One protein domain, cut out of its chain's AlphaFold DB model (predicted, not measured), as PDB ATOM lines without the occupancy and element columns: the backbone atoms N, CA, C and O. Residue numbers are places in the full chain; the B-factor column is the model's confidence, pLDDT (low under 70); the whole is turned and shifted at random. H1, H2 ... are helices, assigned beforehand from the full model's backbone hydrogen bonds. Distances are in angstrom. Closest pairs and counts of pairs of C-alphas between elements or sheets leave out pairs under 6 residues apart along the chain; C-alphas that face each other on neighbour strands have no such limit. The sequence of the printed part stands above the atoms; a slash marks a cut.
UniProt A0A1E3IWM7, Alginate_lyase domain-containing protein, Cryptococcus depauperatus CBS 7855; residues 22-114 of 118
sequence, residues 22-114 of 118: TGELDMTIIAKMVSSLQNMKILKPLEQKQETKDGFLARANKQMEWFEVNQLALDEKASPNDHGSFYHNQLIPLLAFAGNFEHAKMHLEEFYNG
ATOM      1  N   THR A  22      19.541  44.421 -31.141       94.50
ATOM      2  CA  THR A  22      19.084  43.414 -30.171       94.50
ATOM      3  C   THR A  22      17.732  43.728 -29.539       94.50
ATOM      4  O   THR A  22      17.092  42.846 -28.967       94.50
ATOM      5  N   GLY A  23      17.292  44.986 -29.614       94.12
ATOM      6  CA  GLY A  23      15.973  45.394 -29.161       94.12
ATOM      7  C   GLY A  23      14.826  44.907 -30.040       94.12
ATOM      8  O   GLY A  23      13.689  44.924 -29.579       94.12
ATOM      9  N   GLU A  24      15.101  44.379 -31.236       95.00
ATOM     10  CA  GLU A  24      14.108  43.656 -32.037       95.00
ATOM     11  C   GLU A  24      13.546  42.435 -31.280       95.00
ATOM     12  O   GLU A  24      12.381  42.069 -31.459       95.00
ATOM     13  N   LEU A  25      14.313  41.854 -30.343       94.94
ATOM     14  CA  LEU A  25      13.828  40.764 -29.493       94.94
ATOM     15  C   LEU A  25      12.699  41.164 -28.530       94.94
ATOM     16  O   LEU A  25      11.913  40.300 -28.121       94.94
ATOM     17  N   ASP A  26      12.565  42.454 -28.199       94.81
ATOM     18  CA  ASP A  26      11.505  42.950 -27.309       94.81
ATOM     19  C   ASP A  26      10.107  42.646 -27.886       94.81
ATOM     20  O   ASP A  26       9.126  42.547 -27.144       94.81
ATOM     21  N   MET A  27      10.013  42.458 -29.210       92.69
ATOM     22  CA  MET A  27       8.766  42.212 -29.930       92.69
ATOM     23  C   MET A  27       8.607  40.789 -30.478       92.69
ATOM     24  O   MET A  27       7.632  40.529 -31.183       92.69
ATOM     25  N   THR A  28       9.434  39.820 -30.061       93.31
ATOM     26  CA  THR A  28       9.294  38.388 -30.442       93.31
ATOM     27  C   THR A  28       7.877  37.827 -30.276       93.31
ATOM     28  O   THR A  28       7.455  36.922 -30.999       93.31
ATOM     29  N   ILE A  29       7.096  38.404 -29.360       94.00
ATOM     30  CA  ILE A  29       5.684  38.091 -29.132       94.00
ATOM     31  C   ILE A  29       4.775  38.315 -30.359       94.00
ATOM     32  O   ILE A  29       3.685  37.737 -30.405       94.00
ATOM     33  N   ILE A  30       5.192  39.102 -31.363       93.00
ATOM     34  CA  ILE A  30       4.433  39.373 -32.598       93.00
ATOM     35  C   ILE A  30       3.953  38.077 -33.256       93.00
ATOM     36  O   ILE A  30       2.785  37.993 -33.639       93.00
ATOM     37  N   ALA A  31       4.797  37.042 -33.313       94.38
ATOM     38  CA  ALA A  31       4.431  35.751 -33.895       94.38
ATOM     39  C   ALA A  31       3.172  35.159 -33.232       94.38
ATOM     40  O   ALA A  31       2.226  34.735 -33.897       94.38
ATOM     41  N   LYS A  32       3.109  35.212 -31.896       95.00
ATOM     42  CA  LYS A  32       1.953  34.748 -31.117       95.00
ATOM     43  C   LYS A  32       0.749  35.679 -31.265       95.00
ATOM     44  O   LYS A  32      -0.389  35.207 -31.286       95.00
ATOM     45  N   MET A  33       0.977  36.992 -31.373       93.88
ATOM     46  CA  MET A  33      -0.092  37.963 -31.628       93.88
ATOM     47  C   MET A  33      -0.778  37.690 -32.969       93.88
ATOM     48  O   MET A  33      -2.007  37.679 -33.022       93.88
ATOM     49  N   VAL A  34      -0.013  37.400 -34.025       94.31
ATOM     50  CA  VAL A  34      -0.559  37.047 -35.341       94.31
ATOM     51  C   VAL A  34      -1.461  35.813 -35.259       94.31
ATOM     52  O   VAL A  34      -2.576  35.853 -35.782       94.31
ATOM     53  N   SER A  35      -1.050  34.753 -34.557       93.50
ATOM     54  CA  SER A  35      -1.894  33.562 -34.358       93.50
ATOM     55  C   SER A  35      -3.236  33.898 -33.697       93.50
ATOM     56  O   SER A  35      -4.288  33.437 -34.142       93.50
ATOM     57  N   SER A  36      -3.235  34.769 -32.684       92.50
ATOM     58  CA  SER A  36      -4.471  35.253 -32.055       92.50
ATOM     59  C   SER A  36      -5.347  36.048 -33.026       92.50
ATOM     60  O   SER A  36      -6.564  35.863 -33.043       92.50
ATOM     61  N   LEU A  37      -4.755  36.897 -33.873       91.25
ATOM     62  CA  LEU A  37      -5.497  37.651 -34.887       91.25
ATOM     63  C   LEU A  37      -6.141  36.728 -35.933       91.25
ATOM     64  O   LEU A  37      -7.271  36.983 -36.354       91.25
ATOM     65  N   GLN A  38      -5.466  35.646 -36.326       90.50
ATOM     66  CA  GLN A  38      -6.036  34.627 -37.213       90.50
ATOM     67  C   GLN A  38      -7.232  33.921 -36.557       90.50
ATOM     68  O   GLN A  38      -8.287  33.804 -37.179       90.50
ATOM     69  N   ASN A  39      -7.132  33.552 -35.275       92.12
ATOM     70  CA  ASN A  39      -8.267  32.992 -34.533       92.12
ATOM     71  C   ASN A  39      -9.459  33.958 -34.494       92.12
ATOM     72  O   ASN A  39     -10.597  33.538 -34.692       92.12
ATOM     73  N   MET A  40      -9.222  35.261 -34.310       90.31
ATOM     74  CA  MET A  40     -10.297  36.260 -34.344       90.31
ATOM     75  C   MET A  40     -10.977  36.342 -35.720       90.31
ATOM     76  O   MET A  40     -12.198  36.475 -35.772       90.31
ATOM     77  N   LYS A  41     -10.237  36.186 -36.833       87.12
ATOM     78  CA  LYS A  41     -10.837  36.118 -38.184       87.12
ATOM     79  C   LYS A  41     -11.825  34.951 -38.324       87.12
ATOM     80  O   LYS A  41     -12.826  35.093 -39.028       87.12
ATOM     81  N   ILE A  42     -11.551  33.827 -37.658       90.19
ATOM     82  CA  ILE A  42     -12.395  32.622 -37.671       90.19
ATOM     83  C   ILE A  42     -13.597  32.792 -36.738       90.19
ATOM     84  O   ILE A  42     -14.734  32.591 -37.157       90.19
ATOM     85  N   LEU A  43     -13.346  33.186 -35.486       93.31
ATOM     86  CA  LEU A  43     -14.362  33.272 -34.434       93.31
ATOM     87  C   LEU A  43     -15.324  34.450 -34.617       93.31
ATOM     88  O   LEU A  43     -16.448  34.387 -34.130       93.31
ATOM     89  N   LYS A  44     -14.892  35.509 -35.315       90.69
ATOM     90  CA  LYS A  44     -15.677  36.722 -35.597       90.69
ATOM     91  C   LYS A  44     -16.387  37.274 -34.344       90.69
ATOM     92  O   LYS A  44     -17.606  37.458 -34.381       90.69
ATOM     93  N   PRO A  45     -15.661  37.527 -33.236       92.31
ATOM     94  CA  PRO A  45     -16.277  38.067 -32.030       92.31
ATOM     95  C   PRO A  45     -16.913  39.432 -32.325       92.31
ATOM     96  O   PRO A  45     -16.423  40.181 -33.177       92.31
ATOM     97  N   LEU A  46     -18.002  39.755 -31.623       89.44
ATOM     98  CA  LEU A  46     -18.804  40.960 -31.865       89.44
ATOM     99  C   LEU A  46     -17.976  42.248 -31.723       89.44
ATOM    100  O   LEU A  46     -18.216  43.245 -32.403       89.44
ATOM    101  N   GLU A  47     -16.965  42.210 -30.862       87.62
ATOM    102  CA  GLU A  47     -16.052  43.305 -30.570       87.62
ATOM    103  C   GLU A  47     -15.075  43.584 -31.726       87.62
ATOM    104  O   GLU A  47     -14.539  44.691 -31.817       87.62
ATOM    105  N   GLN A  48     -14.842  42.626 -32.636       88.69
ATOM    106  CA  GLN A  48     -13.906  42.785 -33.752       88.69
ATOM    107  C   GLN A  48     -14.546  43.530 -34.930       88.69
ATOM    108  O   GLN A  48     -14.878  42.963 -35.979       88.69
ATOM    109  N   LYS A  49     -14.660  44.846 -34.762       92.31
ATOM    110  CA  LYS A  49     -15.135  45.779 -35.789       92.31
ATOM    111  C   LYS A  49     -14.186  45.824 -36.992       92.31
ATOM    112  O   LYS A  49     -12.996  45.527 -36.875       92.31
ATOM    113  N   GLN A  50     -14.706  46.235 -38.151       91.00
ATOM    114  CA  GLN A  50     -13.910  46.364 -39.379       91.00
ATOM    115  C   GLN A  50     -12.724  47.322 -39.194       91.00
ATOM    116  O   GLN A  50     -11.599  46.957 -39.509       91.00
ATOM    117  N   GLU A  51     -12.952  48.468 -38.552       93.75
ATOM    118  CA  GLU A  51     -11.907  49.442 -38.210       93.75
ATOM    119  C   GLU A  51     -10.744  48.814 -37.422       93.75
ATOM    120  O   GLU A  51      -9.576  49.093 -37.682       93.75
ATOM    121  N   THR A  52     -11.044  47.908 -36.487       91.25
ATOM    122  CA  THR A  52     -10.019  47.194 -35.720       91.25
ATOM    123  C   THR A  52      -9.187  46.276 -36.616       91.25
ATOM    124  O   THR A  52      -7.968  46.209 -36.464       91.25
ATOM    125  N   LYS A  53      -9.818  45.585 -37.573       90.62
ATOM    126  CA  LYS A  53      -9.120  44.724 -38.544       90.62
ATOM    127  C   LYS A  53      -8.206  45.549 -39.446       90.62
ATOM    128  O   LYS A  53      -7.040  45.190 -39.612       90.62
ATOM    129  N   ASP A  54      -8.721  46.662 -39.958       93.38
ATOM    130  CA  ASP A  54      -7.982  47.574 -40.830       93.38
ATOM    131  C   ASP A  54      -6.791  48.190 -40.085       93.38
ATOM    132  O   ASP A  54      -5.681  48.237 -40.610       93.38
ATOM    133  N   GLY A  55      -6.982  48.565 -38.816       93.50
ATOM    134  CA  GLY A  55      -5.918  49.065 -37.948       93.50
ATOM    135  C   GLY A  55      -4.803  48.044 -37.704       93.50
ATOM    136  O   GLY A  55      -3.623  48.401 -37.755       93.50
ATOM    137  N   PHE A  56      -5.143  46.766 -37.488       92.38
ATOM    138  CA  PHE A  56      -4.137  45.706 -37.359       92.38
ATOM    139  C   PHE A  56      -3.362  45.486 -38.659       92.38
ATOM    140  O   PHE A  56      -2.138  45.375 -38.608       92.38
ATOM    141  N   LEU A  57      -4.039  45.465 -39.809       93.62
ATOM    142  CA  LEU A  57      -3.382  45.310 -41.108       93.62
ATOM    143  C   LEU A  57      -2.469  46.502 -41.426       93.62
ATOM    144  O   LEU A  57      -1.312  46.311 -41.790       93.62
ATOM    145  N   ALA A  58      -2.941  47.729 -41.202       95.25
ATOM    146  CA  ALA A  58      -2.140  48.935 -41.392       95.25
ATOM    147  C   ALA A  58      -0.897  48.947 -40.489       95.25
ATOM    148  O   ALA A  58       0.184  49.360 -40.914       95.25
ATOM    149  N   ARG A  59      -1.026  48.475 -39.243       93.75
ATOM    150  CA  ARG A  59       0.109  48.364 -38.322       93.75
ATOM    151  C   ARG A  59       1.086  47.264 -38.737       93.75
ATOM    152  O   ARG A  59       2.287  47.501 -38.663       93.75
ATOM    153  N   ALA A  60       0.589  46.111 -39.187       94.00
ATOM    154  CA  ALA A  60       1.420  45.033 -39.716       94.00
ATOM    155  C   ALA A  60       2.242  45.516 -40.918       94.00
ATOM    156  O   ALA A  60       3.452  45.331 -40.925       94.00
ATOM    157  N   ASN A  61       1.622  46.231 -41.860       95.56
ATOM    158  CA  ASN A  61       2.308  46.784 -43.033       95.56
ATOM    159  C   ASN A  61       3.472  47.706 -42.658       95.56
ATOM    160  O   ASN A  61       4.570  47.545 -43.180       95.56
ATOM    161  N   LYS A  62       3.268  48.614 -41.699       96.25
ATOM    162  CA  LYS A  62       4.347  49.492 -41.225       96.25
ATOM    163  C   LYS A  62       5.459  48.737 -40.494       96.25
ATOM    164  O   LYS A  62       6.616  49.122 -40.587       96.25
ATOM    165  N   GLN A  63       5.117  47.676 -39.761       95.19
ATOM    166  CA  GLN A  63       6.123  46.845 -39.100       95.19
ATOM    167  C   GLN A  63       6.946  46.051 -40.128       95.19
ATOM    168  O   GLN A  63       8.152  45.930 -39.958       95.19
ATOM    169  N   MET A  64       6.334  45.554 -41.206       96.69
ATOM    170  CA  MET A  64       7.063  44.898 -42.302       96.69
ATOM    171  C   MET A  64       8.026  45.872 -42.995       96.69
ATOM    172  O   MET A  64       9.190  45.540 -43.187       96.69
ATOM    173  N   GLU A  65       7.584  47.103 -43.268       96.50
ATOM    174  CA  GLU A  65       8.453  48.161 -43.807       96.50
ATOM    175  C   GLU A  65       9.652  48.448 -42.886       96.50
ATOM    176  O   GLU A  65      10.781  48.586 -43.358       96.50
ATOM    177  N   TRP A  66       9.439  48.480 -41.563       96.31
ATOM    178  CA  TRP A  66      10.529  48.603 -40.592       96.31
ATOM    179  C   TRP A  66      11.562  47.479 -40.736       96.31
ATOM    180  O   TRP A  66      12.754  47.772 -40.822       96.31
ATOM    181  N   PHE A  67      11.114  46.222 -40.800       97.25
ATOM    182  CA  PHE A  67      11.999  45.061 -40.923       97.25
ATOM    183  C   PHE A  67      12.856  45.084 -42.194       97.25
ATOM    184  O   PHE A  67      13.990  44.603 -42.178       97.25
ATOM    185  N   GLU A  68      12.319  45.600 -43.295       96.12
ATOM    186  CA  GLU A  68      12.954  45.514 -44.615       96.12
ATOM    187  C   GLU A  68      13.849  46.710 -44.941       96.12
ATOM    188  O   GLU A  68      14.759  46.586 -45.760       96.12
ATOM    189  N   VAL A  69      13.609  47.864 -44.312       96.81
ATOM    190  CA  VAL A  69      14.296  49.116 -44.659       96.81
ATOM    191  C   VAL A  69      15.181  49.634 -43.527       96.81
ATOM    192  O   VAL A  69      16.163  50.331 -43.787       96.81
ATOM    193  N   ASN A  70      14.867  49.345 -42.261       96.94
ATOM    194  CA  ASN A  70      15.628  49.921 -41.159       96.94
ATOM    195  C   ASN A  70      16.932  49.171 -40.877       96.94
ATOM    196  O   ASN A  70      16.925  47.963 -40.663       96.94
ATOM    197  N   GLN A  71      18.032  49.918 -40.745       96.19
ATOM    198  CA  GLN A  71      19.347  49.338 -40.480       96.19
ATOM    199  C   GLN A  71      19.396  48.490 -39.201       96.19
ATOM    200  O   GLN A  71      19.991  47.424 -39.231       96.19
ATOM    201  N   LEU A  72      18.727  48.892 -38.111       96.12
ATOM    202  CA  LEU A  72      18.718  48.099 -36.874       96.12
ATOM    203  C   LEU A  72      18.083  46.721 -37.089       96.12
ATOM    204  O   LEU A  72      18.579  45.733 -36.561       96.12
ATOM    205  N   ALA A  73      17.011  46.647 -37.881       96.75
ATOM    206  CA  ALA A  73      16.362  45.381 -38.195       96.75
ATOM    207  C   ALA A  73      17.197  44.542 -39.176       96.75
ATOM    208  O   ALA A  73      17.280  43.325 -39.028       96.75
ATOM    209  N   LEU A  74      17.853  45.179 -40.150       97.31
ATOM    210  CA  LEU A  74      18.759  44.500 -41.082       97.31
ATOM    211  C   LEU A  74      20.009  43.947 -40.378       97.31
ATOM    212  O   LEU A  74      20.461  42.851 -40.708       97.31
ATOM    213  N   ASP A  75      20.538  44.655 -39.383       96.88
ATOM    214  CA  ASP A  75      21.658  44.173 -38.572       96.88
ATOM    215  C   ASP A  75      21.222  43.015 -37.652       96.88
ATOM    216  O   ASP A  75      21.969  42.054 -37.451       96.88
ATOM    217  N   GLU A  76      19.986  43.054 -37.137       96.50
ATOM    218  CA  GLU A  76      19.397  41.930 -36.403       96.50
ATOM    219  C   GLU A  76      19.266  40.695 -37.306       96.50
ATOM    220  O   GLU A  76      19.709  39.611 -36.931       96.50
ATOM    221  N   LYS A  77      18.749  40.868 -38.531       96.50
ATOM    222  CA  LYS A  77      18.668  39.811 -39.552       96.50
ATOM    223  C   LYS A  77      20.024  39.153 -39.814       96.50
ATOM    224  O   LYS A  77      20.100  37.936 -39.948       96.50
ATOM    225  N   ALA A  78      21.089  39.950 -39.877       95.38
ATOM    226  CA  ALA A  78      22.447  39.478 -40.134       95.38
ATOM    227  C   ALA A  78      23.115  38.797 -38.919       95.38
ATOM    228  O   ALA A  78      24.241  38.308 -39.036       95.38
ATOM    229  N   SER A  79      22.463  38.768 -37.752       94.81
ATOM    230  CA  SER A  79      23.038  38.182 -36.542       94.81
ATOM    231  C   SER A  79      23.139  36.652 -36.663       94.81
ATOM    232  O   SER A  79      22.131  35.997 -36.923       94.81
ATOM    233  N   PRO A  80      24.320  36.044 -36.426       92.50
ATOM    234  CA  PRO A  80      24.569  34.619 -36.680       92.50
ATOM    235  C   PRO A  80      24.051  33.689 -35.566       92.50
ATOM    236  O   PRO A  80      24.529  32.570 -35.411       92.50
ATOM    237  N   ASN A  81      23.137  34.166 -34.726       92.25
ATOM    238  CA  ASN A  81      22.601  33.453 -33.570       92.25
ATOM    239  C   ASN A  81      21.061  33.510 -33.563       92.25
ATOM    240  O   ASN A  81      20.408  33.702 -34.592       92.25
ATOM    241  N   ASP A  82      20.461  33.314 -32.392       93.00
ATOM    242  CA  ASP A  82      19.013  33.361 -32.197       93.00
ATOM    243  C   ASP A  82      18.376  34.690 -32.635       93.00
ATOM    244  O   ASP A  82      17.245  34.670 -33.115       93.00
ATOM    245  N   HIS A  83      19.087  35.816 -32.565       95.69
ATOM    246  CA  HIS A  83      18.596  37.120 -33.019       95.69
ATOM    247  C   HIS A  83      18.154  37.115 -34.490       95.69
ATOM    248  O   HIS A  83      17.018  37.483 -34.796       95.69
ATOM    249  N   GLY A  84      18.990  36.605 -35.399       95.38
ATOM    250  CA  GLY A  84      18.624  36.521 -36.814       95.38
ATOM    251  C   GLY A  84      17.497  35.511 -37.061       95.38
ATOM    252  O   GLY A  84      16.608  35.746 -37.881       95.38
ATOM    253  N   SER A  85      17.426  34.436 -36.268       95.06
ATOM    254  CA  SER A  85      16.266  33.528 -36.287       95.06
ATOM    255  C   SER A  85      14.976  34.245 -35.866       95.06
ATOM    256  O   SER A  85      13.918  34.064 -36.476       95.06
ATOM    257  N   PHE A  86      15.047  35.097 -34.841       95.88
ATOM    258  CA  PHE A  86      13.905  35.849 -34.334       95.88
ATOM    259  C   PHE A  86      13.458  36.988 -35.251       95.88
ATOM    260  O   PHE A  86      12.268  37.313 -35.231       95.88
ATOM    261  N   TYR A  87      14.337  37.539 -36.092       96.69
ATOM    262  CA  TYR A  87      13.937  38.419 -37.195       96.69
ATOM    263  C   TYR A  87      12.912  37.709 -38.097       96.69
ATOM    264  O   TYR A  87      11.779  38.172 -38.265       96.69
ATOM    265  N   HIS A  88      13.258  36.516 -38.597       96.75
ATOM    266  CA  HIS A  88      12.383  35.736 -39.477       96.75
ATOM    267  C   HIS A  88      11.108  35.268 -38.760       96.75
ATOM    268  O   HIS A  88      10.009  35.379 -39.312       96.75
ATOM    269  N   ASN A  89      11.226  34.821 -37.504       95.62
ATOM    270  CA  ASN A  89      10.088  34.403 -36.680       95.62
ATOM    271  C   ASN A  89       9.047  35.522 -36.473       95.62
ATOM    272  O   ASN A  89       7.884  35.230 -36.206       95.62
ATOM    273  N   GLN A  90       9.432  36.792 -36.600       96.94
ATOM    274  CA  GLN A  90       8.513  37.926 -36.496       96.94
ATOM    275  C   GLN A  90       7.964  38.367 -37.857       96.94
ATOM    276  O   GLN A  90       6.754  38.574 -37.986       96.94
ATOM    277  N   LEU A  91       8.823  38.485 -38.874       97.62
ATOM    278  CA  LEU A  91       8.442  39.002 -40.190       97.62
ATOM    279  C   LEU A  91       7.533  38.039 -40.971       97.62
ATOM    280  O   LEU A  91       6.519  38.458 -41.532       97.62
ATOM    281  N   ILE A  92       7.838  36.737 -40.971       97.50
ATOM    282  CA  ILE A  92       7.094  35.738 -41.759       97.50
ATOM    283  C   ILE A  92       5.605  35.681 -41.359       97.50
ATOM    284  O   ILE A  92       4.749  35.746 -42.249       97.50
ATOM    285  N   PRO A  93       5.233  35.622 -40.061       96.88
ATOM    286  CA  PRO A  93       3.829  35.682 -39.661       96.88
ATOM    287  C   PRO A  93       3.123  36.978 -40.077       96.88
ATOM    288  O   PRO A  93       1.949  36.926 -40.443       96.88
ATOM    289  N   LEU A  94       3.801  38.132 -40.048       96.94
ATOM    290  CA  LEU A  94       3.214  39.404 -40.491       96.94
ATOM    291  C   LEU A  94       2.886  39.377 -41.989       96.94
ATOM    292  O   LEU A  94       1.768  39.729 -42.373       96.94
ATOM    293  N   LEU A  95       3.814  38.880 -42.813       97.50
ATOM    294  CA  LEU A  95       3.610  38.706 -44.254       97.50
ATOM    295  C   LEU A  95       2.431  37.765 -44.529       97.50
ATOM    296  O   LEU A  95       1.517  38.113 -45.277       97.50
ATOM    297  N   ALA A  96       2.382  36.617 -43.848       95.44
ATOM    298  CA  ALA A  96       1.268  35.675 -43.954       95.44
ATOM    299  C   ALA A  96      -0.067  36.284 -43.480       95.44
ATOM    300  O   ALA A  96      -1.118  36.043 -44.076       95.44
ATOM    301  N   PHE A  97      -0.055  37.108 -42.428       94.50
ATOM    302  CA  PHE A  97      -1.243  37.807 -41.936       94.50
ATOM    303  C   PHE A  97      -1.811  38.802 -42.951       94.50
ATOM    304  O   PHE A  97      -3.040  38.894 -43.077       94.50
ATOM    305  N   ALA A  98      -0.927  39.498 -43.668       94.56
ATOM    306  CA  ALA A  98      -1.253  40.422 -44.751       94.56
ATOM    307  C   ALA A  98      -1.585  39.717 -46.082       94.56
ATOM    308  O   ALA A  98      -1.977  40.379 -47.039       94.56
ATOM    309  N   GLY A  99      -1.460  38.385 -46.150       95.06
ATOM    310  CA  GLY A  99      -1.698  37.597 -47.362       95.06
ATOM    311  C   GLY A  99      -0.544  37.624 -48.369       95.06
ATOM    312  O   GLY A  99      -0.712  37.164 -49.495       95.06
ATOM    313  N   ASN A 100       0.630  38.131 -47.984       96.88
ATOM    314  CA  ASN A 100       1.826  38.172 -48.821       96.88
ATOM    315  C   ASN A 100       2.631  36.866 -48.702       96.88
ATOM    316  O   ASN A 100       3.737  36.829 -48.160       96.88
ATOM    317  N   PHE A 101       2.035  35.762 -49.157       97.50
ATOM    318  CA  PHE A 101       2.610  34.423 -48.990       97.50
ATOM    319  C   PHE A 101       3.879  34.191 -49.814       97.50
ATOM    320  O   PHE A 101       4.768  33.486 -49.346       97.50
ATOM    321  N   GLU A 102       3.999  34.807 -50.992       98.19
ATOM    322  CA  GLU A 102       5.215  34.705 -51.811       98.19
ATOM    323  C   GLU A 102       6.414  35.329 -51.093       98.19
ATOM    324  O   GLU A 102       7.462  34.701 -50.966       98.19
ATOM    325  N   HIS A 103       6.245  36.522 -50.516       97.69
ATOM    326  CA  HIS A 103       7.327  37.149 -49.766       97.69
ATOM    327  C   HIS A 103       7.620  36.399 -48.458       97.69
ATOM    328  O   HIS A 103       8.780  36.217 -48.096       97.69
ATOM    329  N   ALA A 104       6.590  35.880 -47.778       98.19
ATOM    330  CA  ALA A 104       6.779  35.020 -46.608       98.19
ATOM    331  C   ALA A 104       7.624  33.778 -46.946       98.19
ATOM    332  O   ALA A 104       8.499  33.392 -46.171       98.19
ATOM    333  N   LYS A 105       7.388  33.174 -48.117       98.19
ATOM    334  CA  LYS A 105       8.153  32.031 -48.617       98.19
ATOM    335  C   LYS A 105       9.616  32.392 -48.884       98.19
ATOM    336  O   LYS A 105      10.481  31.626 -48.479       98.19
ATOM    337  N   MET A 106       9.898  33.555 -49.474       97.38
ATOM    338  CA  MET A 106      11.280  34.020 -49.678       97.38
ATOM    339  C   MET A 106      12.053  34.103 -48.353       97.38
ATOM    340  O   MET A 106      13.166  33.596 -48.254       97.38
ATOM    341  N   HIS A 107      11.444  34.676 -47.309       97.25
ATOM    342  CA  HIS A 107      12.073  34.766 -45.983       97.25
ATOM    343  C   HIS A 107      12.206  33.404 -45.289       97.25
ATOM    344  O   HIS A 107      13.151  33.201 -44.532       97.25
ATOM    345  N   LEU A 108      11.293  32.459 -45.540       96.50
ATOM    346  CA  LEU A 108      11.441  31.072 -45.079       96.50
ATOM    347  C   LEU A 108      12.631  30.382 -45.756       96.50
ATOM    348  O   LEU A 108      13.416  29.722 -45.081       96.50
ATOM    349  N   GLU A 109      12.767  30.529 -47.073       96.25
ATOM    350  CA  GLU A 109      13.894  29.974 -47.829       96.25
ATOM    351  C   GLU A 109      15.221  30.581 -47.367       96.25
ATOM    352  O   GLU A 109      16.191  29.849 -47.188       96.25
ATOM    353  N   GLU A 110      15.265  31.888 -47.113       94.75
ATOM    354  CA  GLU A 110      16.442  32.552 -46.551       94.75
ATOM    355  C   GLU A 110      16.790  32.022 -45.154       94.75
ATOM    356  O   GLU A 110      17.945  31.690 -44.895       94.75
ATOM    357  N   PHE A 111      15.798  31.863 -44.274       94.56
ATOM    358  CA  PHE A 111      16.009  31.300 -42.941       94.56
ATOM    359  C   PHE A 111      16.587  29.877 -42.995       94.56
ATOM    360  O   PHE A 111      17.593  29.585 -42.342       94.56
ATOM    361  N   TYR A 112      15.970  28.989 -43.786       93.56
ATOM    362  CA  TYR A 112      16.385  27.586 -43.867       93.56
ATOM    363  C   TYR A 112      17.700  27.384 -44.618       93.56
ATOM    364  O   TYR A 112      18.422  26.454 -44.285       93.56
ATOM    365  N   ASN A 113      18.028  28.228 -45.598       92.00
ATOM    366  CA  ASN A 113      19.294  28.134 -46.335       92.00
ATOM    367  C   ASN A 113      20.430  28.961 -45.707       92.00
ATOM    368  O   ASN A 113      21.576  28.833 -46.132       92.00
ATOM    369  N   GLY A 114      20.116  29.817 -44.733       87.56
ATOM    370  CA  GLY A 114      21.063  30.643 -43.991       87.56
ATOM    371  C   GLY A 114      21.279  30.120 -42.572       87.56
ATOM    372  O   GLY A 114      21.940  29.105 -42.364       87.56
TER     373      GLY A 114
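Overview. This is residues 22 to 114 of the 118 residues of the protein "Alginate_lyase domain-containing protein" of Cryptococcus depauperatus CBS 7855 (UniProt A0A1E3IWM7). The long helix H3 runs along one side of an elongated helical domain, and H5 lies in its middle, touching the other five helices. H2 packs on H5, with Ala 31 closest to Gln 90, H6 folds back along H5 as a hairpin, short H1 and H4 gather at one end, and residues 42 to 47 stick out at the other. Find 93 printed residues with six named helices, H1 to H6 in order, and no named strand; the class is all helix. The whole is compact, with a radius of gyration of the C-alphas of 13.8 A, and spans 44 by 23 by 19 A.

Arrangement. Start at H3, residues 50 to 69, and look from Ala 60 to Leu 94 of H5, residues 82 to 97: these closest C-alphas are 6.0 A apart. The two helices touch at a steep tilt of 39 degrees, opposite ways. H5 is the hub. It touches H6, residues 101 to 113, at a shallow tilt of 18 degrees, opposite ways, a helical hairpin; the closest C-alphas, of Ile 92 and Ala 104, are 4.9 A apart. It touches H2, residues 30 to 43, at a shallow tilt of 22 degrees, the same way, closest at the C-alphas of Ala 31 and Gln 90, 5.3 A. With residues 83 to 90 alone it touches H1, residues 22 to 27, closest at Leu 25 and Phe 86, whose C-alphas are 6.9 A apart. With residues 83 to 88 alone it touches H4, residues 71 to 77, about perpendicular at 79 degrees; the closest C-alphas, of Lys 77 and Gly 84, are 4.3 A apart. H3 and H4 touch only at the corner, closest at the C-alphas of Phe 67 and Ala 73, 5.2 A. H1 and H4 only just touch, with 3 pairs of C-alphas within 8 A, the closest those of Thr 22 and Glu 76, 6.4 A. H2 and H3 are near each other; H3 and H6 are among the pairs that are apart. The packing is mostly crossed, but only just. In H2, H3, H4 and H6 every O i to N i+4 pair is within hydrogen-bond range; in H5 9 of 12 are, and in H1 0 of 2, beside 3 of 3 O i to N i+3 pairs.

Along the chain. Find C-alpha 50 at (-13.910, 46.364, -39.379); from there H3 runs 28.8 A to C-alpha 69. H5 measures 22.9 A, H2 19.8 A and H6 18.0 A, ending at C-alpha 113, (19.294, 28.134, -46.335). H1 begins at C-alpha 22, (19.084, 43.414, -30.171), and measures 10.4 A; H4 measures 9.6 A.

Size, cuts and confidence. Look to Leu 46 and Pro 80 for the two C-alphas farthest apart, 44.1 A. The printed part has no cut, the link from H2 to H3 is short and the others are tight. The mean pLDDT of the printed part is 94.5, and no printed residue is under 70.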